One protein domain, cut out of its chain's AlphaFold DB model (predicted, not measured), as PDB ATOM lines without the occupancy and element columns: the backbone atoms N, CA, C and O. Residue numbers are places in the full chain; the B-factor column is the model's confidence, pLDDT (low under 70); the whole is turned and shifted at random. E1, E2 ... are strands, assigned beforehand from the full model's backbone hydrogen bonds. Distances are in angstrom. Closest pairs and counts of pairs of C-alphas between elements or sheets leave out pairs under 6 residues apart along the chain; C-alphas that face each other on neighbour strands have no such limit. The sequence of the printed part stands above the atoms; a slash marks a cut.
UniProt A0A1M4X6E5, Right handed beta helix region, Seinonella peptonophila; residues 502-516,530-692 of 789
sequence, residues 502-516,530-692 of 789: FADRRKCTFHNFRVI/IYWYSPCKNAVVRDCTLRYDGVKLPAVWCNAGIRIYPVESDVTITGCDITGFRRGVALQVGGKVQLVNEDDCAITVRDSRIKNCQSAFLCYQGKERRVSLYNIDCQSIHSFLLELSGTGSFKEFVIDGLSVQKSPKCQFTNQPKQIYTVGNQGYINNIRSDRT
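AT A GLANCE: This is residues 502 to 516 and 530 to 692 of the 789 residues of the protein "Right handed beta helix region" of Seinonella peptonophila (UniProt A0A1M4X6E5). The chain winds in stacked turns into a three-sided solenoid, whose walls are three sheets of parallel strands: E1 E3 E6 E9 E12 E15 E18, E4 E7 E10 E13 E16 and E2 E5 E8 E11 E14 E17. In the turns of E3, E6, E9, E12 and E15, the strand bends sharply into a strand of the five-stranded wall, E4 to E16, before the chain goes on into the six-stranded wall. The printed part has 178 residues, with 18 named strands, E1 to E18 in that order, and no named helix; the class is all strand, though under half of the residues, 78, are in named strands. The whole is compact, with a radius of gyration of the C-alphas of 15.2 A, and spans 43 by 37 by 27 A.

IN THESE COORDINATES: The printed part begins at Phe 502, and residues 502 to 513 hold no named element. E1 is residues 514 to 516, with C-alpha 514 at (26.861, 31.657, 57.723). After the cut come E2, residues 530 to 532, E3, residues 539 to 542, E4, residues 545 to 548, and E5, residues 560 to 564. E6 is residues 571 to 574, E7 577 to 579, E8 583 to 587, E9 602 to 606, 12.7 A long, and E10 609 to 611. E11 is residues 615 to 620, 12.6 A long, E12 625 to 630, 16.3 A, E13 633 to 635, and E14 640 to 645, 11.8 A. E15, residues 650 to 656, is the longest strand by residues and measures 16.3 A. E16 is residues 659 to 661, E17 667 to 669, and E18 681 to 685, 13.6 A long, which ends with C-alpha 685 at (11.487, 16.330, 38.090).

HOW THE PARTS SIT: The largest sheet runs E1 E3 E6 E9 E12 E15 E18, with E1 and E18 as edge strands. E1 and E3 are parallel at 5 degrees, with N 515 and O 540 at 2.9 A, within hydrogen-bond range. E12 and E15 are parallel at 2 degrees, with N 629 and O 654 at 2.8 A. E15 and E18 are parallel at 21 degrees, with N 685 and O 655 at 2.8 A. E3 runs on into E4 at 87 degrees, E6 into E7 at 91, E9 into E10 at 76, E12 into E13 at 83 and E15 into E16 at 67 degrees, each across a break of 2 residues. The sheet E4 E7 E10 E13 E16 has E4 and E16 as edge strands; E4 and E7 are parallel at 5 degrees, with N 546 and O 577 at 2.8 A. The closest C-alphas of E8 and E10, Gly 584 and Ile 610, are 5.7 A apart. The sheet E2 E5 E8 E11 E14 E17 has E2 and E17 as edge strands. E2 and E5 are parallel at 21 degrees, with N 563 and O 530 at 2.8 A; E14 and E17 are parallel at 32 degrees, with N 641 and O 667 at 2.9 A. Among the pairs that are apart are E3 and E5, and E6 and E8.

THE WHOLE: The two C-alphas farthest apart are those of Phe 502 and Thr 692, at 48.6 A. Residues 517 to 529 are not printed, and C-alphas 516 and 530 are 11.6 A apart across this cut. The links E4 to E5, E8 to E9 and E17 to E18 are long, with 11, 14 and 11 residues. Outside the named strands, residues 510 to 511 pair with residues 536 to 537, parallel, and residues 688 to 689 pair with residues 659 to 660 of E16, parallel. The mean pLDDT of the printed part is 90.9; residues 594 to 598, residues 672 to 679 and residue 692 are under 70.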
ATOM      1  N   PHE A 502      21.796  52.310  54.926       89.94
ATOM      2  CA  PHE A 502      21.650  52.595  53.505       89.94
ATOM      3  C   PHE A 502      20.197  52.904  53.128       89.94
ATOM      4  O   PHE A 502      19.293  52.106  53.368       89.94
ATOM      5  N   ALA A 503      19.981  54.043  52.458       88.31
ATOM      6  CA  ALA A 503      18.680  54.375  51.868       88.31
ATOM      7  C   ALA A 503      18.288  53.378  50.764       88.31
ATOM      8  O   ALA A 503      17.159  52.894  50.718       88.31
ATOM      9  N   ASP A 504      19.250  53.051  49.893       89.19
ATOM     10  CA  ASP A 504      19.132  51.964  48.925       89.19
ATOM     11  C   ASP A 504      19.916  50.763  49.437       89.19
ATOM     12  O   ASP A 504      21.148  50.742  49.390       89.19
ATOM     13  N   ARG A 505      19.180  49.762  49.913       88.19
ATOM     14  CA  ARG A 505      19.731  48.530  50.481       88.19
ATOM     15  C   ARG A 505      20.658  47.779  49.514       88.19
ATOM     16  O   ARG A 505      21.561  47.099  49.965       88.19
ATOM     17  N   ARG A 506      20.532  47.973  48.195       85.19
ATOM     18  CA  ARG A 506      21.422  47.345  47.192       85.19
ATOM     19  C   ARG A 506      22.843  47.887  47.192       85.19
ATOM     20  O   ARG A 506      23.757  47.229  46.720       85.19
ATOM     21  N   LYS A 507      23.053  49.092  47.729       88.75
ATOM     22  CA  LYS A 507      24.405  49.654  47.879       88.75
ATOM     23  C   LYS A 507      25.225  48.922  48.944       88.75
ATOM     24  O   LYS A 507      26.409  49.199  49.102       88.75
ATOM     25  N   CYS A 508      24.583  48.007  49.663       91.38
ATOM     26  CA  CYS A 508      25.173  47.089  50.606       91.38
ATOM     27  C   CYS A 508      25.069  45.671  50.030       91.38
ATOM     28  O   CYS A 508      24.005  45.236  49.597       91.38
ATOM     29  N   THR A 509      26.179  44.941  50.025       94.69
ATOM     30  CA  THR A 509      26.187  43.503  49.752       94.69
ATOM     31  C   THR A 509      26.953  42.826  50.872       94.69
ATOM     32  O   THR A 509      28.104  43.168  51.146       94.69
ATOM     33  N   PHE A 510      26.307  41.873  51.532       96.69
ATOM     34  CA  PHE A 510      26.941  41.040  52.541       96.69
ATOM     35  C   PHE A 510      27.711  39.911  51.865       96.69
ATOM     36  O   PHE A 510      27.269  39.369  50.851       96.69
ATOM     37  N   HIS A 511      28.845  39.510  52.431       97.62
ATOM     38  CA  HIS A 511      29.629  38.394  51.909       97.62
ATOM     39  C   HIS A 511      29.888  37.360  52.999       97.62
ATOM     40  O   HIS A 511      30.188  37.712  54.141       97.62
ATOM     41  N   ASN A 512      29.818  36.082  52.620       98.19
ATOM     42  CA  ASN A 512      30.208  34.946  53.457       98.19
ATOM     43  C   ASN A 512      29.467  34.883  54.809       98.19
ATOM     44  O   ASN A 512      30.061  34.540  55.830       98.19
ATOM     45  N   PHE A 513      28.174  35.215  54.827       98.62
ATOM     46  CA  PHE A 513      27.334  35.060  56.018       98.62
ATOM     47  C   PHE A 513      26.928  33.602  56.201       98.62
ATOM     48  O   PHE A 513      26.484  32.955  55.255       98.62
ATOM     49  N   ARG A 514      27.089  33.072  57.416       98.88
ATOM     50  CA  ARG A 514      26.861  31.657  57.723       98.88
ATOM     51  C   ARG A 514      26.039  31.503  58.999       98.88
ATOM     52  O   ARG A 514      26.414  32.038  60.036       98.88
ATOM     53  N   VAL A 515      24.955  30.735  58.928       98.81
ATOM     54  CA  VAL A 515      24.147  30.309  60.083       98.81
ATOM     55  C   VAL A 515      24.092  28.783  60.058       98.81
ATOM     56  O   VAL A 515      23.540  28.205  59.124       98.81
ATOM     57  N   ILE A 516      24.748  28.127  61.015       98.88
ATOM     58  CA  ILE A 516      25.028  26.686  60.976       98.88
ATOM     59  C   ILE A 516      24.589  26.037  62.287       98.88
ATOM     60  O   ILE A 516      25.029  26.473  63.344       98.88
ATOM     61  N   ILE A 530      15.257  33.816  60.205       98.62
ATOM     62  CA  ILE A 530      16.436  34.381  59.542       98.62
ATOM     63  C   ILE A 530      15.963  35.441  58.550       98.62
ATOM     64  O   ILE A 530      15.101  35.155  57.717       98.62
ATOM     65  N   TYR A 531      16.520  36.652  58.622       97.56
ATOM     66  CA  TYR A 531      16.151  37.741  57.720       97.56
ATOM     67  C   TYR A 531      17.356  38.549  57.233       97.56
ATOM     68  O   TYR A 531      18.013  39.237  58.011       97.56
ATOM     69  N   TRP A 532      17.603  38.524  55.923       97.19
ATOM     70  CA  TRP A 532      18.581  39.382  55.257       97.19
ATOM     71  C   TRP A 532      17.906  40.446  54.389       97.19
ATOM     72  O   TRP A 532      17.140  40.142  53.471       97.19
ATOM     73  N   TYR A 533      18.192  41.711  54.694       95.19
ATOM     74  CA  TYR A 533      17.556  42.880  54.083       95.19
ATOM     75  C   TYR A 533      18.242  43.381  52.805       95.19
ATOM     76  O   TYR A 533      17.653  44.207  52.102       95.19
ATOM     77  N   SER A 534      19.438  42.878  52.502       95.31
ATOM     78  CA  SER A 534      20.269  43.258  51.351       95.31
ATOM     79  C   SER A 534      20.846  42.023  50.656       95.31
ATOM     80  O   SER A 534      20.822  40.936  51.250       95.31
ATOM     81  N   PRO A 535      21.349  42.161  49.413       95.31
ATOM     82  CA  PRO A 535      22.034  41.080  48.718       95.31
ATOM     83  C   PRO A 535      23.118  40.416  49.569       95.31
ATOM     84  O   PRO A 535      23.860  41.084  50.289       95.31
ATOM     85  N   CYS A 536      23.205  39.092  49.481       96.00
ATOM     86  CA  CYS A 536      24.212  38.291  50.175       96.00
ATOM     87  C   CYS A 536      24.933  37.399  49.168       96.00
ATOM     88  O   CYS A 536      24.264  36.671  48.443       96.00
ATOM     89  N   LYS A 537      26.267  37.406  49.131       96.69
ATOM     90  CA  LYS A 537      27.072  36.518  48.276       96.69
ATOM     91  C   LYS A 537      27.728  35.414  49.097       96.69
ATOM     92  O   LYS A 537      28.209  35.688  50.204       96.69
ATOM     93  N   ASN A 538      27.830  34.209  48.530       97.12
ATOM     94  CA  ASN A 538      28.435  33.038  49.169       97.12
ATOM     95  C   ASN A 538      27.863  32.756  50.573       97.12
ATOM     96  O   ASN A 538      28.599  32.399  51.502       97.12
ATOM     97  N   ALA A 539      26.567  32.998  50.768       98.38
ATOM     98  CA  ALA A 539      25.940  32.882  52.076       98.38
ATOM     99  C   ALA A 539      25.347  31.482  52.294       98.38
ATOM    100  O   ALA A 539      24.883  30.829  51.358       98.38
ATOM    101  N   VAL A 540      25.367  31.009  53.539       98.75
ATOM    102  CA  VAL A 540      24.986  29.636  53.893       98.75
ATOM    103  C   VAL A 540      24.054  29.620  55.100       98.75
ATOM    104  O   VAL A 540      24.364  30.193  56.143       98.75
ATOM    105  N   VAL A 541      22.948  28.889  54.982       98.88
ATOM    106  CA  VAL A 541      22.123  28.448  56.111       98.88
ATOM    107  C   VAL A 541      22.123  26.924  56.111       98.88
ATOM    108  O   VAL A 541      21.723  26.310  55.123       98.88
ATOM    109  N   ARG A 542      22.613  26.300  57.181       98.88
ATOM    110  CA  ARG A 542      22.821  24.852  57.220       98.88
ATOM    111  C   ARG A 542      22.355  24.237  58.532       98.88
ATOM    112  O   ARG A 542      22.683  24.756  59.592       98.88
ATOM    113  N   ASP A 543      21.649  23.114  58.443       98.75
ATOM    114  CA  ASP A 543      21.280  22.250  59.574       98.75
ATOM    115  C   ASP A 543      20.533  23.005  60.691       98.75
ATOM    116  O   ASP A 543      20.714  22.750  61.874       98.75
ATOM    117  N   CYS A 544      19.716  24.001  60.326       98.88
ATOM    118  CA  CYS A 544      19.025  24.858  61.290       98.88
ATOM    119  C   CYS A 544      17.608  24.363  61.610       98.88
ATOM    120  O   CYS A 544      16.875  23.923  60.721       98.88
ATOM    121  N   THR A 545      17.182  24.540  62.863       98.81
ATOM    122  CA  THR A 545      15.799  24.299  63.309       98.81
ATOM    123  C   THR A 545      15.085  25.629  63.538       98.81
ATOM    124  O   THR A 545      15.398  26.375  64.465       98.81
ATOM    125  N   LEU A 546      14.102  25.939  62.695       98.75
ATOM    126  CA  LEU A 546      13.381  27.210  62.712       98.75
ATOM    127  C   LEU A 546      11.911  26.947  63.031       98.75
ATOM    128  O   LEU A 546      11.221  26.245  62.288       98.75
ATOM    129  N   ARG A 547      11.396  27.543  64.110       98.44
ATOM    130  CA  ARG A 547      10.001  27.370  64.533       98.44
ATOM    131  C   ARG A 547       9.317  28.699  64.807       98.44
ATOM    132  O   ARG A 547       9.869  29.562  65.477       98.44
ATOM    133  N   TYR A 548       8.078  28.821  64.361       97.75
ATOM    134  CA  TYR A 548       7.146  29.813  64.881       97.75
ATOM    135  C   TYR A 548       6.243  29.144  65.924       97.75
ATOM    136  O   TYR A 548       5.629  28.116  65.636       97.75
ATOM    137  N   ASP A 549       6.201  29.672  67.147       93.19
ATOM    138  CA  ASP A 549       5.451  29.102  68.282       93.19
ATOM    139  C   ASP A 549       4.151  29.858  68.608       93.19
ATOM    140  O   ASP A 549       3.507  29.573  69.618       93.19
ATOM    141  N   GLY A 550       3.724  30.790  67.751       85.12
ATOM    142  CA  GLY A 550       2.449  31.474  67.932       85.12
ATOM    143  C   GLY A 550       1.237  30.549  67.762       85.12
ATOM    144  O   GLY A 550       1.253  29.575  67.012       85.12
ATOM    145  N   VAL A 551       0.137  30.899  68.436       80.06
ATOM    146  CA  VAL A 551      -1.083  30.069  68.559       80.06
ATOM    147  C   VAL A 551      -1.756  29.758  67.214       80.06
ATOM    148  O   VAL A 551      -2.419  28.734  67.062       80.06
ATOM    149  N   LYS A 552      -1.623  30.651  66.228       87.00
ATOM    150  CA  LYS A 552      -2.223  30.515  64.894       87.00
ATOM    151  C   LYS A 552      -1.207  30.855  63.820       87.00
ATOM    152  O   LYS A 552      -0.361  31.725  64.029       87.00
ATOM    153  N   LEU A 553      -1.367  30.230  62.653       82.62
ATOM    154  CA  LEU A 553      -0.575  30.572  61.478       82.62
ATOM    155  C   LEU A 553      -0.698  32.069  61.165       82.62
ATOM    156  O   LEU A 553      -1.820  32.580  61.073       82.62
ATOM    157  N   PRO A 554       0.425  32.786  60.999       83.19
ATOM    158  CA  PRO A 554       0.385  34.220  60.764       83.19
ATOM    159  C   PRO A 554      -0.291  34.567  59.441       83.19
ATOM    160  O   PRO A 554       0.118  34.121  58.371       83.19
ATOM    161  N   ALA A 555      -1.272  35.469  59.495       83.50
ATOM    162  CA  ALA A 555      -1.842  36.090  58.301       83.50
ATOM    163  C   ALA A 555      -0.975  37.246  57.761       83.50
ATOM    164  O   ALA A 555      -1.283  37.818  56.715       83.50
ATOM    165  N   VAL A 556       0.108  37.616  58.454       85.69
ATOM    166  CA  VAL A 556       0.941  38.781  58.125       85.69
ATOM    167  C   VAL A 556       1.915  38.458  56.998       85.69
ATOM    168  O   VAL A 556       2.480  37.369  56.921       85.69
ATOM    169  N   TRP A 557       2.104  39.403  56.080       83.19
ATOM    170  CA  TRP A 557       2.891  39.220  54.858       83.19
ATOM    171  C   TRP A 557       4.415  39.151  55.078       83.19
ATOM    172  O   TRP A 557       5.151  38.870  54.144       83.19
ATOM    173  N   CYS A 558       4.933  39.400  56.275       86.69
ATOM    174  CA  CYS A 558       6.382  39.426  56.507       86.69
ATOM    175  C   CYS A 558       6.929  38.157  57.174       86.69
ATOM    176  O   CYS A 558       8.144  38.039  57.305       86.69
ATOM    177  N   ASN A 559       6.059  37.219  57.566       95.62
ATOM    178  CA  ASN A 559       6.457  36.037  58.323       95.62
ATOM    179  C   ASN A 559       7.034  34.926  57.444       95.62
ATOM    180  O   ASN A 559       6.384  34.492  56.488       95.62
ATOM    181  N   ALA A 560       8.229  34.453  57.792       97.69
ATOM    182  CA  ALA A 560       8.884  33.334  57.126       97.69
ATOM    183  C   ALA A 560       9.884  32.630  58.054       97.69
ATOM    184  O   ALA A 560      10.402  33.250  58.979       97.69
ATOM    185  N   GLY A 561      10.215  31.368  57.787       98.19
ATOM    186  CA  GLY A 561      11.369  30.738  58.431       98.19
ATOM    187  C   GLY A 561      12.657  31.426  57.995       98.19
ATOM    188  O   GLY A 561      13.387  31.980  58.815       98.19
ATOM    189  N   ILE A 562      12.887  31.470  56.683       98.62
ATOM    190  CA  ILE A 562      14.038  32.147  56.078       98.62
ATOM    191  C   ILE A 562      13.541  33.187  55.086       98.62
ATOM    192  O   ILE A 562      12.764  32.873  54.184       98.62
ATOM    193  N   ARG A 563      14.011  34.424  55.225       97.69
ATOM    194  CA  ARG A 563      13.721  35.520  54.307       97.69
ATOM    195  C   ARG A 563      15.010  36.125  53.776       97.69
ATOM    196  O   ARG A 563      15.833  36.613  54.547       97.69
ATOM    197  N   ILE A 564      15.149  36.136  52.457       96.56
ATOM    198  CA  ILE A 564      16.343  36.633  51.774       96.56
ATOM    199  C   ILE A 564      15.990  37.640  50.688       96.56
ATOM    200  O   ILE A 564      14.869  37.672  50.165       96.56
ATOM    201  N   TYR A 565      16.972  38.473  50.356       94.88
ATOM    202  CA  TYR A 565      16.861  39.427  49.269       94.88
ATOM    203  C   TYR A 565      16.741  38.682  47.922       94.88
ATOM    204  O   TYR A 565      17.452  37.704  47.697       94.88
ATOM    205  N   PRO A 566      15.807  39.066  47.031       92.12
ATOM    206  CA  PRO A 566      15.422  38.214  45.900       92.12
ATOM    207  C   PRO A 566      16.359  38.256  44.682       92.12
ATOM    208  O   PRO A 566      16.215  37.404  43.809       92.12
ATOM    209  N   VAL A 567      17.254  39.242  44.572       90.69
ATOM    210  CA  VAL A 567      18.174  39.425  43.428       90.69
ATOM    211  C   VAL A 567      19.608  39.595  43.919       90.69
ATOM    212  O   VAL A 567      19.809  39.880  45.100       90.69
ATOM    213  N   GLU A 568      20.593  39.377  43.042       92.44
ATOM    214  CA  GLU A 568      22.030  39.525  43.340       92.44
ATOM    215  C   GLU A 568      22.506  38.698  44.548       92.44
ATOM    216  O   GLU A 568      23.590  38.932  45.079       92.44
ATOM    217  N   SER A 569      21.700  37.733  44.994       95.06
ATOM    218  CA  SER A 569      21.954  36.933  46.183       95.06
ATOM    219  C   SER A 569      22.370  35.531  45.779       95.06
ATOM    220  O   SER A 569      21.656  34.854  45.042       95.06
ATOM    221  N   ASP A 570      23.529  35.121  46.270       96.94
ATOM    222  CA  ASP A 570      24.086  33.787  46.133       96.94
ATOM    223  C   ASP A 570      24.044  33.094  47.501       96.94
ATOM    224  O   ASP A 570      24.818  33.413  48.414       96.94
ATOM    225  N   VAL A 571      23.042  32.228  47.669       98.25
ATOM    226  CA  VAL A 571      22.635  31.671  48.964       98.25
ATOM    227  C   VAL A 571      22.372  30.177  48.847       98.25
ATOM    228  O   VAL A 571      21.556  29.741  48.036       98.25
ATOM    229  N   THR A 572      22.987  29.396  49.734       98.69
ATOM    230  CA  THR A 572      22.698  27.967  49.902       98.69
ATOM    231  C   THR A 572      21.999  27.707  51.234       98.69
ATOM    232  O   THR A 572      22.538  28.012  52.295       98.69
ATOM    233  N   ILE A 573      20.815  27.100  51.180       98.81
ATOM    234  CA  ILE A 573      20.030  26.636  52.328       98.81
ATOM    235  C   ILE A 573      20.007  25.105  52.284       98.81
ATOM    236  O   ILE A 573      19.571  24.533  51.288       98.81
ATOM    237  N   THR A 574      20.481  24.430  53.330       98.81
ATOM    238  CA  THR A 574      20.601  22.963  53.348       98.81
ATOM    239  C   THR A 574      20.257  22.368  54.711       98.81
ATOM    240  O   THR A 574      20.568  22.973  55.734       98.81
ATOM    241  N   GLY A 575      19.619  21.196  54.754       98.62
ATOM    242  CA  GLY A 575      19.406  20.465  56.014       98.62
ATOM    243  C   GLY A 575      18.476  21.143  57.028       98.62
ATOM    244  O   GLY A 575      18.525  20.816  58.208       98.62
ATOM    245  N   CYS A 576      17.663  22.128  56.630       98.81
ATOM    246  CA  CYS A 576      16.876  22.925  57.581       98.81
ATOM    247  C   CYS A 576      15.494  22.306  57.862       98.81
ATOM    248  O   CYS A 576      14.817  21.886  56.925       98.81
ATOM    249  N   ASP A 577      15.034  22.323  59.120       98.81
ATOM    250  CA  ASP A 577      13.644  21.999  59.508       98.81
ATOM    251  C   ASP A 577      12.900  23.296  59.868       98.81
ATOM    252  O   ASP A 577      13.229  23.971  60.846       98.81
ATOM    253  N   ILE A 578      11.919  23.672  59.045       98.75
ATOM    254  CA  ILE A 578      11.182  24.935  59.132       98.75
ATOM    255  C   ILE A 578       9.715  24.645  59.432       98.75
ATOM    256  O   ILE A 578       9.020  24.058  58.605       98.75
ATOM    257  N   THR A 579       9.211  25.090  60.585       98.50
ATOM    258  CA  THR A 579       7.858  24.738  61.042       98.50
ATOM    259  C   THR A 579       7.033  25.936  61.518       98.50
ATOM    260  O   THR A 579       7.492  26.746  62.322       98.50
ATOM    261  N   GLY A 580       5.767  25.995  61.095       97.31
ATOM    262  CA  GLY A 580       4.737  26.856  61.696       97.31
ATOM    263  C   GLY A 580       4.688  28.296  61.184       97.31
ATOM    264  O   GLY A 580       3.846  29.073  61.628       97.31
ATOM    265  N   PHE A 581       5.572  28.679  60.265       97.69
ATOM    266  CA  PHE A 581       5.579  30.019  59.678       97.69
ATOM    267  C   PHE A 581       4.493  30.165  58.609       97.69
ATOM    268  O   PHE A 581       4.024  29.192  58.028       97.69
ATOM    269  N   ARG A 582       4.138  31.399  58.238       96.88
ATOM    270  CA  ARG A 582       3.351  31.627  57.020       96.88
ATOM    271  C   ARG A 582       4.086  31.067  55.803       96.88
ATOM    272  O   ARG A 582       3.464  30.393  54.989       96.88
ATOM    273  N   ARG A 583       5.389  31.332  55.677       97.50
ATOM    274  CA  ARG A 583       6.231  30.799  54.595       97.50
ATOM    275  C   ARG A 583       7.417  30.025  55.131       97.50
ATOM    276  O   ARG A 583       8.037  30.460  56.094       97.50
ATOM    277  N   GLY A 584       7.776  28.928  54.473       98.19
ATOM    278  CA  GLY A 584       9.049  28.261  54.738       98.19
ATOM    279  C   GLY A 584      10.222  29.168  54.363       98.19
ATOM    280  O   GLY A 584      10.902  29.714  55.234       98.19
ATOM    281  N   VAL A 585      10.398  29.387  53.058       98.25
ATOM    282  CA  VAL A 585      11.442  30.254  52.487       98.25
ATOM    283  C   VAL A 585      10.806  31.368  51.653       98.25
ATOM    284  O   VAL A 585       9.943  31.115  50.818       98.25
ATOM    285  N   ALA A 586      11.226  32.613  51.865       97.19
ATOM    286  CA  ALA A 586      10.701  33.785  51.174       97.19
ATOM    287  C   ALA A 586      11.816  34.593  50.495       97.19
ATOM    288  O   ALA A 586      12.684  35.161  51.158       97.19
ATOM    289  N   LEU A 587      11.746  34.704  49.170       94.81
ATOM    290  CA  LEU A 587      12.565  35.605  48.363       94.81
ATOM    291  C   LEU A 587      11.811  36.927  48.261       94.81
ATOM    292  O   LEU A 587      10.925  37.084  47.416       94.81
ATOM    293  N   GLN A 588      12.067  37.839  49.197       91.56
ATOM    294  CA  GLN A 588      11.212  39.005  49.384       91.56
ATOM    295  C   GLN A 588      11.917  40.142  50.126       91.56
ATOM    296  O   GLN A 588      12.364  39.985  51.261       91.56
ATOM    297  N   VAL A 589      11.798  41.356  49.588       85.88
ATOM    298  CA  VAL A 589      12.062  42.606  50.312       85.88
ATOM    299  C   VAL A 589      10.840  43.534  50.259       85.88
ATOM    300  O   VAL A 589       9.917  43.317  49.476       85.88
ATOM    301  N   GLY A 590      10.770  44.514  51.163       79.81
ATOM    302  CA  GLY A 590       9.782  45.594  51.069       79.81
ATOM    303  C   GLY A 590      10.153  46.589  49.963       79.81
ATOM    304  O   GLY A 590      11.332  46.859  49.761       79.81
ATOM    305  N   GLY A 591       9.154  47.146  49.271       78.50
ATOM    306  CA  GLY A 591       9.351  48.047  48.122       78.50
ATOM    307  C   GLY A 591       9.178  47.336  46.778       78.50
ATOM    308  O   GLY A 591       8.828  46.164  46.761       78.50
ATOM    309  N   LYS A 592       9.348  48.048  45.652       73.00
ATOM    310  CA  LYS A 592       9.349  47.475  44.291       73.00
ATOM    311  C   LYS A 592      10.787  47.251  43.821       73.00
ATOM    312  O   LYS A 592      11.512  48.219  43.623       73.00
ATOM    313  N   VAL A 593      11.164  46.002  43.569       71.31
ATOM    314  CA  VAL A 593      12.429  45.614  42.932       71.31
ATOM    315  C   VAL A 593      12.138  45.176  41.493       71.31
ATOM    316  O   VAL A 593      11.641  44.074  41.260       71.31
ATOM    317  N   GLN A 594      12.396  46.053  40.517       64.44
ATOM    318  CA  GLN A 594      12.166  45.783  39.081       64.44
ATOM    319  C   GLN A 594      13.422  45.321  38.318       64.44
ATOM    320  O   GLN A 594      13.416  45.277  37.089       64.44
ATOM    321  N   LEU A 595      14.488  44.997  39.041       67.12
ATOM    322  CA  LEU A 595      15.829  44.817  38.492       67.12
ATOM    323  C   LEU A 595      16.060  43.413  37.941       67.12
ATOM    324  O   LEU A 595      15.398  42.457  38.358       67.12
ATOM    325  N   VAL A 596      17.021  43.341  37.026       66.81
ATOM    326  CA  VAL A 596      17.577  42.125  36.429       66.81
ATOM    327  C   VAL A 596      18.791  41.692  37.253       66.81
ATOM    328  O   VAL A 596      19.530  42.537  37.746       66.81
ATOM    329  N   ASN A 597      18.969  40.388  37.442       68.81
ATOM    330  CA  ASN A 597      20.143  39.822  38.099       68.81
ATOM    331  C   ASN A 597      21.357  39.947  37.153       68.81
ATOM    332  O   ASN A 597      21.428  39.221  36.166       68.81
ATOM    333  N   GLU A 598      22.269  40.890  37.411       67.38
ATOM    334  CA  GLU A 598      23.444  41.131  36.547       67.38
ATOM    335  C   GLU A 598      24.569  40.097  36.764       67.38
ATOM    336  O   GLU A 598      25.364  39.846  35.859       67.38
ATOM    337  N   ASP A 599      24.590  39.446  37.932       72.19
ATOM    338  CA  ASP A 599      25.616  38.480  38.339       72.19
ATOM    339  C   ASP A 599      25.164  37.015  38.192       72.19
ATOM    340  O   ASP A 599      23.970  36.704  38.146       72.19
ATOM    341  N   ASP A 600      26.127  36.083  38.242       81.94
ATOM    342  CA  ASP A 600      25.885  34.631  38.260       81.94
ATOM    343  C   ASP A 600      25.365  34.104  39.616       81.94
ATOM    344  O   ASP A 600      25.787  33.071  40.128       81.94
ATOM    345  N   CYS A 601      24.456  34.847  40.243       90.31
ATOM    346  CA  CYS A 601      23.925  34.532  41.561       90.31
ATOM    347  C   CYS A 601      22.792  33.516  41.512       90.31
ATOM    348  O   CYS A 601      21.863  33.652  40.709       90.31
ATOM    349  N   ALA A 602      22.838  32.554  42.436       95.31
ATOM    350  CA  ALA A 602      21.847  31.502  42.558       95.31
ATOM    351  C   ALA A 602      21.372  31.316  44.001       95.31
ATOM    352  O   ALA A 602      22.127  31.406  44.966       95.31
ATOM    353  N   ILE A 603      20.093  30.990  44.143       96.94
ATOM    354  CA  ILE A 603      19.498  30.632  45.424       96.94
ATOM    355  C   ILE A 603      19.171  29.150  45.372       96.94
ATOM    356  O   ILE A 603      18.287  28.721  44.631       96.94
ATOM    357  N   THR A 604      19.885  28.365  46.173       98.31
ATOM    358  CA  THR A 604      19.689  26.920  46.246       98.31
ATOM    359  C   THR A 604      19.125  26.522  47.597       98.31
ATOM    360  O   THR A 604      19.712  26.828  48.629       98.31
ATOM    361  N   VAL A 605      18.024  25.775  47.592       98.62
ATOM    362  CA  VAL A 605      17.470  25.114  48.775       98.62
ATOM    363  C   VAL A 605      17.572  23.612  48.558       98.62
ATOM    364  O   VAL A 605      17.128  23.120  47.522       98.62
ATOM    365  N   ARG A 606      18.167  22.878  49.498       98.69
ATOM    366  CA  ARG A 606      18.322  21.427  49.386       98.69
ATOM    367  C   ARG A 606      18.107  20.681  50.694       98.69
ATOM    368  O   ARG A 606      18.280  21.264  51.762       98.69
ATOM    369  N   ASP A 607      17.719  19.413  50.604       98.62
ATOM    370  CA  ASP A 607      17.680  18.462  51.725       98.62
ATOM    371  C   ASP A 607      16.975  19.040  52.967       98.62
ATOM    372  O   ASP A 607      17.427  18.891  54.098       98.62
ATOM    373  N   SER A 608      15.906  19.809  52.745       98.75
ATOM    374  CA  SER A 608      15.248  20.622  53.770       98.75
ATOM    375  C   SER A 608      13.783  20.244  53.894       98.75
ATOM    376  O   SER A 608      13.159  19.721  52.973       98.75
ATOM    377  N   ARG A 609      13.216  20.547  55.053       98.81
ATOM    378  CA  ARG A 609      11.873  20.152  55.439       98.81
ATOM    379  C   ARG A 609      11.065  21.369  55.854       98.81
ATOM    380  O   ARG A 609      11.514  22.174  56.663       98.81
ATOM    381  N   ILE A 610       9.857  21.487  55.317       98.69
ATOM    382  CA  ILE A 610       8.959  22.616  55.559       98.69
ATOM    383  C   ILE A 610       7.606  22.076  56.015       98.69
ATOM    384  O   ILE A 610       6.940  21.348  55.280       98.69
ATOM    385  N   LYS A 611       7.190  22.422  57.235       98.44
ATOM    386  CA  LYS A 611       6.003  21.856  57.879       98.44
ATOM    387  C   LYS A 611       5.026  22.910  58.361       98.44
ATOM    388  O   LYS A 611       5.417  23.904  58.965       98.44
ATOM    389  N   ASN A 612       3.737  22.606  58.223       97.50
ATOM    390  CA  ASN A 612       2.659  23.411  58.794       97.50
ATOM    391  C   ASN A 612       2.796  24.894  58.408       97.50
ATOM    392  O   ASN A 612       2.780  25.762  59.274       97.50
ATOM    393  N   CYS A 613       2.995  25.168  57.118       97.69
ATOM    394  CA  CYS A 613       3.133  26.523  56.587       97.69
ATOM    395  C   CYS A 613       1.961  26.868  55.667       97.69
ATOM    396  O   CYS A 613       1.378  25.981  55.040       97.69
ATOM    397  N   GLN A 614       1.627  28.154  55.532       96.94
ATOM    398  CA  GLN A 614       0.662  28.582  54.508       96.94
ATOM    399  C   GLN A 614       1.207  28.285  53.109       96.94
ATOM    400  O   GLN A 614       0.523  27.671  52.287       96.94
ATOM    401  N   SER A 615       2.456  28.692  52.880       97.69
ATOM    402  CA  SER A 615       3.184  28.451  51.643       97.69
ATOM    403  C   SER A 615       4.545  27.820  51.935       97.69
ATOM    404  O   SER A 615       5.192  28.183  52.919       97.69
ATOM    405  N   ALA A 616       5.024  26.907  51.093       97.88
ATOM    406  CA  ALA A 616       6.385  26.393  51.255       97.88
ATOM    407  C   ALA A 616       7.418  27.452  50.833       97.88
ATOM    408  O   ALA A 616       8.299  27.814  51.617       97.88
ATOM    409  N   PHE A 617       7.230  28.028  49.645       97.19
ATOM    410  CA  PHE A 617       8.096  29.048  49.069       97.19
ATOM    411  C   PHE A 617       7.295  30.281  48.657       97.19
ATOM    412  O   PHE A 617       6.206  30.162  48.102       97.19
ATOM    413  N   LEU A 618       7.849  31.469  48.891       95.25
ATOM    414  CA  LEU A 618       7.382  32.722  48.298       95.25
ATOM    415  C   LEU A 618       8.476  33.284  47.396       95.25
ATOM    416  O   LEU A 618       9.594  33.513  47.851       95.25
ATOM    417  N   CYS A 619       8.113  33.629  46.166       91.94
ATOM    418  CA  CYS A 619       8.953  34.400  45.261       91.94
ATOM    419  C   CYS A 619       8.251  35.722  44.936       91.94
ATOM    420  O   CYS A 619       7.312  35.758  44.138       91.94
ATOM    421  N   TYR A 620       8.715  36.812  45.549       89.44
ATOM    422  CA  TYR A 620       8.149  38.147  45.374       89.44
ATOM    423  C   TYR A 620       9.143  39.074  44.679       89.44
ATOM    424  O   TYR A 620      10.205  39.360  45.228       89.44
ATOM    425  N   GLN A 621       8.766  39.585  43.500       85.69
ATOM    426  CA  GLN A 621       9.572  40.529  42.697       85.69
ATOM    427  C   GLN A 621      10.951  39.987  42.261       85.69
ATOM    428  O   GLN A 621      11.276  38.837  42.540       85.69
ATOM    429  N   GLY A 622      11.737  40.805  41.546       84.25
ATOM    430  CA  GLY A 622      13.059  40.439  41.015       84.25
ATOM    431  C   GLY A 622      13.002  39.629  39.715       84.25
ATOM    432  O   GLY A 622      12.300  38.619  39.638       84.25
ATOM    433  N   LYS A 623      13.726  40.069  38.685       86.56
ATOM    434  CA  LYS A 623      13.766  39.415  37.368       86.56
ATOM    435  C   LYS A 623      15.006  38.536  37.219       86.56
ATOM    436  O   LYS A 623      16.019  38.779  37.867       86.56
ATOM    437  N   GLU A 624      14.912  37.538  36.343       86.88
ATOM    438  CA  GLU A 624      16.033  36.686  35.913       86.88
ATOM    439  C   GLU A 624      16.751  35.946  37.055       86.88
ATOM    440  O   GLU A 624      17.964  35.741  37.056       86.88
ATOM    441  N   ARG A 625      15.986  35.511  38.056       89.44
ATOM    442  CA  ARG A 625      16.540  34.775  39.199       89.44
ATOM    443  C   ARG A 625      16.924  33.353  38.809       89.44
ATOM    444  O   ARG A 625      16.224  32.724  38.017       89.44
ATOM    445  N   ARG A 626      17.981  32.829  39.423       93.00
ATOM    446  CA  ARG A 626      18.341  31.409  39.359       93.00
ATOM    447  C   ARG A 626      17.951  30.761  40.682       93.00
ATOM    448  O   ARG A 626      18.503  31.120  41.722       93.00
ATOM    449  N   VAL A 627      16.950  29.884  40.664       95.12
ATOM    450  CA  VAL A 627      16.435  29.227  41.874       95.12
ATOM    451  C   VAL A 627      16.417  27.722  41.676       95.12
ATOM    452  O   VAL A 627      15.862  27.236  40.693       95.12
ATOM    453  N   SER A 628      16.977  26.987  42.632       97.50
ATOM    454  CA  SER A 628      17.019  25.528  42.584       97.50
ATOM    455  C   SER A 628      16.550  24.914  43.897       97.50
ATOM    456  O   SER A 628      17.029  25.285  44.968       97.50
ATOM    457  N   LEU A 629      15.617  23.968  43.810       98.00
ATOM    458  CA  LEU A 629      15.009  23.265  44.937       98.00
ATOM    459  C   LEU A 629      15.287  21.762  44.799       98.00
ATOM    460  O   LEU A 629      14.795  21.140  43.861       98.00
ATOM    461  N   TYR A 630      16.047  21.181  45.728       98.50
ATOM    462  CA  TYR A 630      16.462  19.773  45.688       98.50
ATOM    463  C   TYR A 630      16.017  19.012  46.941       98.50
ATOM    464  O   TYR A 630      16.244  19.482  48.049       98.50
ATOM    465  N   ASN A 631      15.438  17.819  46.811       98.38
ATOM    466  CA  ASN A 631      15.129  16.929  47.942       98.38
ATOM    467  C   ASN A 631      14.366  17.626  49.089       98.38
ATOM    468  O   ASN A 631      14.774  17.575  50.252       98.38
ATOM    469  N   ILE A 632      13.286  18.338  48.763       98.56
ATOM    470  CA  ILE A 632      12.519  19.113  49.747       98.56
ATOM    471  C   ILE A 632      11.326  18.299  50.254       98.56
ATOM    472  O   ILE A 632      10.516  17.831  49.459       98.56
ATOM    473  N   ASP A 633      11.177  18.173  51.574       98.56
ATOM    474  CA  ASP A 633      10.042  17.508  52.229       98.56
ATOM    475  C   ASP A 633       9.035  18.535  52.769       98.56
ATOM    476  O   ASP A 633       9.244  19.163  53.808       98.56
ATOM    477  N   CYS A 634       7.926  18.714  52.059       98.56
ATOM    478  CA  CYS A 634       6.832  19.604  52.427       98.56
ATOM    479  C   CYS A 634       5.699  18.815  53.095       98.56
ATOM    480  O   CYS A 634       5.113  17.919  52.486       98.56
ATOM    481  N   GLN A 635       5.317  19.180  54.323       98.38
ATOM    482  CA  GLN A 635       4.225  18.517  55.046       98.38
ATOM    483  C   GLN A 635       3.206  19.513  55.594       98.38
ATOM    484  O   GLN A 635       3.565  20.534  56.178       98.38
ATOM    485  N   SER A 636       1.919  19.192  55.474       97.50
ATOM    486  CA  SER A 636       0.830  20.038  55.982       97.50
ATOM    487  C   SER A 636       0.906  21.486  55.477       97.50
ATOM    488  O   SER A 636       0.796  22.432  56.255       97.50
ATOM    489  N   ILE A 637       1.131  21.665  54.174       97.94
ATOM    490  CA  ILE A 637       1.093  22.973  53.520       97.94
ATOM    491  C   ILE A 637      -0.366  23.354  53.251       97.94
ATOM    492  O   ILE A 637      -1.129  22.576  52.672       97.94
ATOM    493  N   HIS A 638      -0.770  24.546  53.692       96.62
ATOM    494  CA  HIS A 638      -2.187  24.932  53.729       96.62
ATOM    495  C   HIS A 638      -2.696  25.584  52.444       96.62
ATOM    496  O   HIS A 638      -3.902  25.551  52.196       96.62
ATOM    497  N   SER A 639      -1.831  26.190  51.626       96.25
ATOM    498  CA  SER A 639      -2.265  26.863  50.393       96.25
ATOM    499  C   SER A 639      -1.372  26.677  49.188       96.25
ATOM    500  O   SER A 639      -1.908  26.264  48.172       96.25
ATOM    501  N   PHE A 640      -0.071  26.968  49.244       96.94
ATOM    502  CA  PHE A 640       0.754  26.970  48.026       96.94
ATOM    503  C   PHE A 640       2.112  26.308  48.241       96.94
ATOM    504  O   PHE A 640       2.792  26.590  49.221       96.94
ATOM    505  N   LEU A 641       2.579  25.492  47.300       96.50
ATOM    506  CA  LEU A 641       4.002  25.138  47.291       96.50
ATOM    507  C   LEU A 641       4.831  26.344  46.863       96.50
ATOM    508  O   LEU A 641       5.773  26.713  47.557       96.50
ATOM    509  N   LEU A 642       4.432  26.988  45.768       95.25
ATOM    510  CA  LEU A 642       5.074  28.173  45.217       95.25
ATOM    511  C   LEU A 642       4.084  29.343  45.208       95.25
ATOM    512  O   LEU A 642       3.216  29.448  44.349       95.25
ATOM    513  N   GLU A 643       4.207  30.260  46.156       94.25
ATOM    514  CA  GLU A 643       3.494  31.535  46.125       94.25
ATOM    515  C   GLU A 643       4.278  32.501  45.225       94.25
ATOM    516  O   GLU A 643       5.352  32.988  45.583       94.25
ATOM    517  N   LEU A 644       3.762  32.775  44.030       90.44
ATOM    518  CA  LEU A 644       4.325  33.738  43.088       90.44
ATOM    519  C   LEU A 644       3.552  35.052  43.174       90.44
ATOM    520  O   LEU A 644       2.320  35.093  43.135       90.44
ATOM    521  N   SER A 645       4.265  36.163  43.326       82.81
ATOM    522  CA  SER A 645       3.621  37.476  43.366       82.81
ATOM    523  C   SER A 645       4.541  38.602  42.897       82.81
ATOM    524  O   SER A 645       5.770  38.523  42.955       82.81
ATOM    525  N   GLY A 646       3.934  39.694  42.427       82.06
ATOM    526  CA  GLY A 646       4.660  40.841  41.880       82.06
ATOM    527  C   GLY A 646       5.178  40.613  40.455       82.06
ATOM    528  O   GLY A 646       4.627  39.820  39.702       82.06
ATOM    529  N   THR A 647       6.221  41.352  40.070       77.50
ATOM    530  CA  THR A 647       6.764  41.405  38.696       77.50
ATOM    531  C   THR A 647       8.019  40.543  38.516       77.50
ATOM    532  O   THR A 647       8.958  40.964  37.838       77.50
ATOM    533  N   GLY A 648       8.104  39.410  39.216       75.88
ATOM    534  CA  GLY A 648       9.310  38.585  39.213       75.88
ATOM    535  C   GLY A 648       9.383  37.614  38.033       75.88
ATOM    536  O   GLY A 648       8.351  37.163  37.547       75.88
ATOM    537  N   SER A 649      10.596  37.257  37.613       83.88
ATOM    538  CA  SER A 649      10.855  36.211  36.611       83.88
ATOM    539  C   SER A 649      12.041  35.334  37.023       83.88
ATOM    540  O   SER A 649      12.742  35.630  38.002       83.88
ATOM    541  N   PHE A 650      12.239  34.237  36.298       87.56
ATOM    542  CA  PHE A 650      13.358  33.319  36.472       87.56
ATOM    543  C   PHE A 650      14.207  33.319  35.200       87.56
ATOM    544  O   PHE A 650      13.692  33.522  34.111       87.56
ATOM    545  N   LYS A 651      15.516  33.148  35.352       89.50
ATOM    546  CA  LYS A 651      16.444  32.808  34.266       89.50
ATOM    547  C   LYS A 651      16.673  31.302  34.249       89.50
ATOM    548  O   LYS A 651      16.687  30.683  33.191       89.50
ATOM    549  N   GLU A 652      16.784  30.731  35.444       91.69
ATOM    550  CA  GLU A 652      16.900  29.299  35.677       91.69
ATOM    551  C   GLU A 652      15.987  28.893  36.837       91.69
ATOM    552  O   GLU A 652      15.969  29.550  37.884       91.69
ATOM    553  N   PHE A 653      15.225  27.816  36.658       93.31
ATOM    554  CA  PHE A 653      14.360  27.271  37.696       93.31
ATOM    555  C   PHE A 653      14.472  25.748  37.741       93.31
ATOM    556  O   PHE A 653      14.185  25.067  36.759       93.31
ATOM    557  N   VAL A 654      14.890  25.209  38.885       95.69
ATOM    558  CA  VAL A 654      15.050  23.764  39.077       95.69
ATOM    559  C   VAL A 654      14.209  23.293  40.254       95.69
ATOM    560  O   VAL A 654      14.271  23.873  41.338       95.69
ATOM    561  N   ILE A 655      13.455  22.216  40.046       96.12
ATOM    562  CA  ILE A 655      12.839  21.425  41.112       96.12
ATOM    563  C   ILE A 655      13.199  19.965  40.872       96.12
ATOM    564  O   ILE A 655      12.883  19.424  39.813       96.12
ATOM    565  N   ASP A 656      13.800  19.317  41.862       96.62
ATOM    566  CA  ASP A 656      14.088  17.888  41.819       96.62
ATOM    567  C   ASP A 656      13.917  17.250  43.200       96.62
ATOM    568  O   ASP A 656      14.448  17.736  44.194       96.62
ATOM    569  N   GLY A 657      13.149  16.166  43.289       96.25
ATOM    570  CA  GLY A 657      12.968  15.418  44.539       96.25
ATOM    571  C   GLY A 657      12.063  16.107  45.570       96.25
ATOM    572  O   GLY A 657      12.296  15.999  46.771       96.25
ATOM    573  N   LEU A 658      11.026  16.826  45.134       97.19
ATOM    574  CA  LEU A 658      10.044  17.451  46.029       97.19
ATOM    575  C   LEU A 658       9.015  16.420  46.529       97.19
ATOM    576  O   LEU A 658       8.306  15.819  45.729       97.19
ATOM    577  N   SER A 659       8.880  16.246  47.843       97.75
ATOM    578  CA  SER A 659       7.848  15.425  48.494       97.75
ATOM    579  C   SER A 659       6.781  16.314  49.129       97.75
ATOM    580  O   SER A 659       7.109  17.271  49.823       97.75
ATOM    581  N   VAL A 660       5.502  16.002  48.916       97.31
ATOM    582  CA  VAL A 660       4.353  16.752  49.443       97.31
ATOM    583  C   VAL A 660       3.418  15.794  50.166       97.31
ATOM    584  O   VAL A 660       2.829  14.905  49.559       97.31
ATOM    585  N   GLN A 661       3.273  15.957  51.476       97.44
ATOM    586  CA  GLN A 661       2.472  15.053  52.300       97.44
ATOM    587  C   GLN A 661       1.476  15.827  53.155       97.44
ATOM    588  O   GLN A 661       1.711  16.976  53.537       97.44
ATOM    589  N   LYS A 662       0.350  15.199  53.487       96.69
ATOM    590  CA  LYS A 662      -0.679  15.706  54.403       96.69
ATOM    591  C   LYS A 662      -1.166  17.112  54.035       96.69
ATOM    592  O   LYS A 662      -1.517  17.897  54.909       96.69
ATOM    593  N   SER A 663      -1.181  17.437  52.739       96.62
ATOM    594  CA  SER A 663      -1.427  18.793  52.221       96.62
ATOM    595  C   SER A 663      -2.653  18.842  51.289       96.62
ATOM    596  O   SER A 663      -2.539  19.241  50.125       96.62
ATOM    597  N   PRO A 664      -3.853  18.434  51.760       95.25
ATOM    598  CA  PRO A 664      -5.011  18.173  50.896       95.25
ATOM    599  C   PRO A 664      -5.533  19.413  50.156       95.25
ATOM    600  O   PRO A 664      -6.169  19.278  49.117       95.25
ATOM    601  N   LYS A 665      -5.262  20.617  50.675       95.06
ATOM    602  CA  LYS A 665      -5.698  21.900  50.095       95.06
ATOM    603  C   LYS A 665      -4.583  22.665  49.377       95.06
ATOM    604  O   LYS A 665      -4.835  23.744  48.855       95.06
ATOM    605  N   CYS A 666      -3.360  22.135  49.358       95.69
ATOM    606  CA  CYS A 666      -2.219  22.830  48.774       95.69
ATOM    607  C   CYS A 666      -2.303  22.859  47.245       95.69
ATOM    608  O   CYS A 666      -2.378  21.822  46.602       95.69
ATOM    609  N   GLN A 667      -2.237  24.030  46.646       95.38
ATOM    610  CA  GLN A 667      -2.049  24.208  45.215       95.38
ATOM    611  C   GLN A 667      -0.550  24.239  44.904       95.38
ATOM    612  O   GLN A 667       0.276  24.550  45.768       95.38
ATOM    613  N   PHE A 668      -0.170  23.910  43.674       93.31
ATOM    614  CA  PHE A 668       1.215  24.015  43.235       93.31
ATOM    615  C   PHE A 668       1.653  25.484  43.233       93.31
ATOM    616  O   PHE A 668       2.709  25.815  43.767       93.31
ATOM    617  N   THR A 669       0.799  26.373  42.720       93.88
ATOM    618  CA  THR A 669       1.028  27.822  42.693       93.88
ATOM    619  C   THR A 669      -0.276  28.618  42.746       93.88
ATOM    620  O   THR A 669      -1.341  28.105  42.410       93.88
ATOM    621  N   ASN A 670      -0.186  29.893  43.126       91.69
ATOM    622  CA  ASN A 670      -1.281  30.867  43.058       91.69
ATOM    623  C   ASN A 670      -1.370  31.609  41.706       91.69
ATOM    624  O   ASN A 670      -2.318  32.366  41.495       91.69
ATOM    625  N   GLN A 671      -0.393  31.446  40.805       82.19
ATOM    626  CA  GLN A 671      -0.385  32.086  39.486       82.19
ATOM    627  C   GLN A 671      -0.185  31.053  38.370       82.19
ATOM    628  O   GLN A 671       0.918  30.531  38.219       82.19
ATOM    629  N   PRO A 672      -1.216  30.778  37.548       59.94
ATOM    630  CA  PRO A 672      -1.144  29.742  36.517       59.94
ATOM    631  C   PRO A 672      -0.375  30.168  35.255       59.94
ATOM    632  O   PRO A 672      -0.006  29.306  34.464       59.94
ATOM    633  N   LYS A 673      -0.139  31.473  35.047       62.31
ATOM    634  CA  LYS A 673       0.643  32.017  33.924       62.31
ATOM    635  C   LYS A 673       1.807  32.833  34.473       62.31
ATOM    636  O   LYS A 673       1.566  33.811  35.180       62.31
ATOM    637  N   GLN A 674       3.047  32.454  34.159       60.31
ATOM    638  CA  GLN A 674       4.179  33.341  34.428       60.31
ATOM    639  C   GLN A 674       4.151  34.532  33.459       60.31
ATOM    640  O   GLN A 674       3.661  34.440  32.332       60.31
ATOM    641  N   ILE A 675       4.708  35.656  33.899       55.47
ATOM    642  CA  ILE A 675       4.962  36.824  33.056       55.47
ATOM    643  C   ILE A 675       6.268  36.536  32.291       55.47
ATOM    644  O   ILE A 675       7.351  36.856  32.775       55.47
ATOM    645  N   TYR A 676       6.184  35.841  31.151       56.53
ATOM    646  CA  TYR A 676       7.351  35.441  30.349       56.53
ATOM    647  C   TYR A 676       7.834  36.545  29.400       56.53
ATOM    648  O   TYR A 676       7.027  37.219  28.760       56.53
ATOM    649  N   THR A 677       9.157  36.636  29.231       52.09
ATOM    650  CA  THR A 677       9.791  37.262  28.054       52.09
ATOM    651  C   THR A 677      10.765  36.333  27.314       52.09
ATOM    652  O   THR A 677      10.957  36.550  26.125       52.09
ATOM    653  N   VAL A 678      11.345  35.288  27.935       52.41
ATOM    654  CA  VAL A 678      12.289  34.344  27.283       52.41
ATOM    655  C   VAL A 678      12.273  32.983  28.012       52.41
ATOM    656  O   VAL A 678      12.047  32.961  29.218       52.41
ATOM    657  N   GLY A 679      12.469  31.859  27.307       60.47
ATOM    658  CA  GLY A 679      12.402  30.494  27.859       60.47
ATOM    659  C   GLY A 679      13.353  30.253  29.038       60.47
ATOM    660  O   GLY A 679      14.571  30.285  28.875       60.47
ATOM    661  N   ASN A 680      12.788  30.008  30.225       78.06
ATOM    662  CA  ASN A 680      13.550  29.709  31.438       78.06
ATOM    663  C   ASN A 680      14.378  28.428  31.242       78.06
ATOM    664  O   ASN A 680      13.846  27.413  30.790       78.06
ATOM    665  N   GLN A 681      15.645  28.443  31.646       89.31
ATOM    666  CA  GLN A 681      16.478  27.239  31.717       89.31
ATOM    667  C   GLN A 681      16.121  26.404  32.964       89.31
ATOM    668  O   GLN A 681      15.538  26.923  33.920       89.31
ATOM    669  N   GLY A 682      16.483  25.119  32.982       91.94
ATOM    670  CA  GLY A 682      16.322  24.236  34.146       91.94
ATOM    671  C   GLY A 682      15.456  23.004  33.870       91.94
ATOM    672  O   GLY A 682      15.336  22.568  32.730       91.94
ATOM    673  N   TYR A 683      14.895  22.404  34.924       93.50
ATOM    674  CA  TYR A 683      14.052  21.203  34.840       93.50
ATOM    675  C   TYR A 683      13.163  21.037  36.083       93.50
ATOM    676  O   TYR A 683      13.489  21.517  37.167       93.50
ATOM    677  N   ILE A 684      12.033  20.338  35.929       92.69
ATOM    678  CA  ILE A 684      11.109  19.994  37.022       92.69
ATOM    679  C   ILE A 684      10.896  18.481  37.024       92.69
ATOM    680  O   ILE A 684      10.206  17.956  36.152       92.69
ATOM    681  N   ASN A 685      11.460  17.788  38.012       92.62
ATOM    682  CA  ASN A 685      11.487  16.330  38.090       92.62
ATOM    683  C   ASN A 685      11.160  15.804  39.496       92.62
ATOM    684  O   ASN A 685      11.255  16.510  40.499       92.62
ATOM    685  N   ASN A 686      10.794  14.520  39.552       92.25
ATOM    686  CA  ASN A 686      10.679  13.734  40.782       92.25
ATOM    687  C   ASN A 686       9.785  14.355  41.873       92.25
ATOM    688  O   ASN A 686      10.071  14.201  43.062       92.25
ATOM    689  N   ILE A 687       8.686  15.017  41.492       94.12
ATOM    690  CA  ILE A 687       7.686  15.475  42.465       94.12
ATOM    691  C   ILE A 687       6.832  14.280  42.909       94.12
ATOM    692  O   ILE A 687       6.264  13.562  42.085       94.12
ATOM    693  N   ARG A 688       6.748  14.062  44.223       94.56
ATOM    694  CA  ARG A 688       5.957  13.009  44.871       94.56
ATOM    695  C   ARG A 688       4.937  13.648  45.796       94.56
ATOM    696  O   ARG A 688       5.266  14.558  46.546       94.56
ATOM    697  N   SER A 689       3.710  13.151  45.776       94.12
ATOM    698  CA  SER A 689       2.614  13.722  46.551       94.12
ATOM    699  C   SER A 689       1.685  12.620  47.041       94.12
ATOM    700  O   SER A 689       1.371  11.707  46.286       94.12
ATOM    701  N   ASP A 690       1.210  12.694  48.285       91.88
ATOM    702  CA  ASP A 690       0.195  11.758  48.801       91.88
ATOM    703  C   ASP A 690      -1.210  12.009  48.227       91.88
ATOM    704  O   ASP A 690      -2.145  11.248  48.477       91.88
ATOM    705  N   ARG A 691      -1.347  13.048  47.397       86.31
ATOM    706  CA  ARG A 691      -2.528  13.321  46.573       86.31
ATOM    707  C   ARG A 691      -2.487  12.636  45.215       86.31
ATOM    708  O   ARG A 691      -3.356  12.923  44.389       86.31
ATOM    709  N   THR A 692      -1.506  11.765  44.964       69.56
ATOM    710  CA  THR A 692      -1.460  10.959  43.742       69.56
ATOM    711  C   THR A 692      -2.804  10.287  43.529       69.56
ATOM    712  O   THR A 692      -3.222   9.417  44.293       69.56
TER     713      THR A 692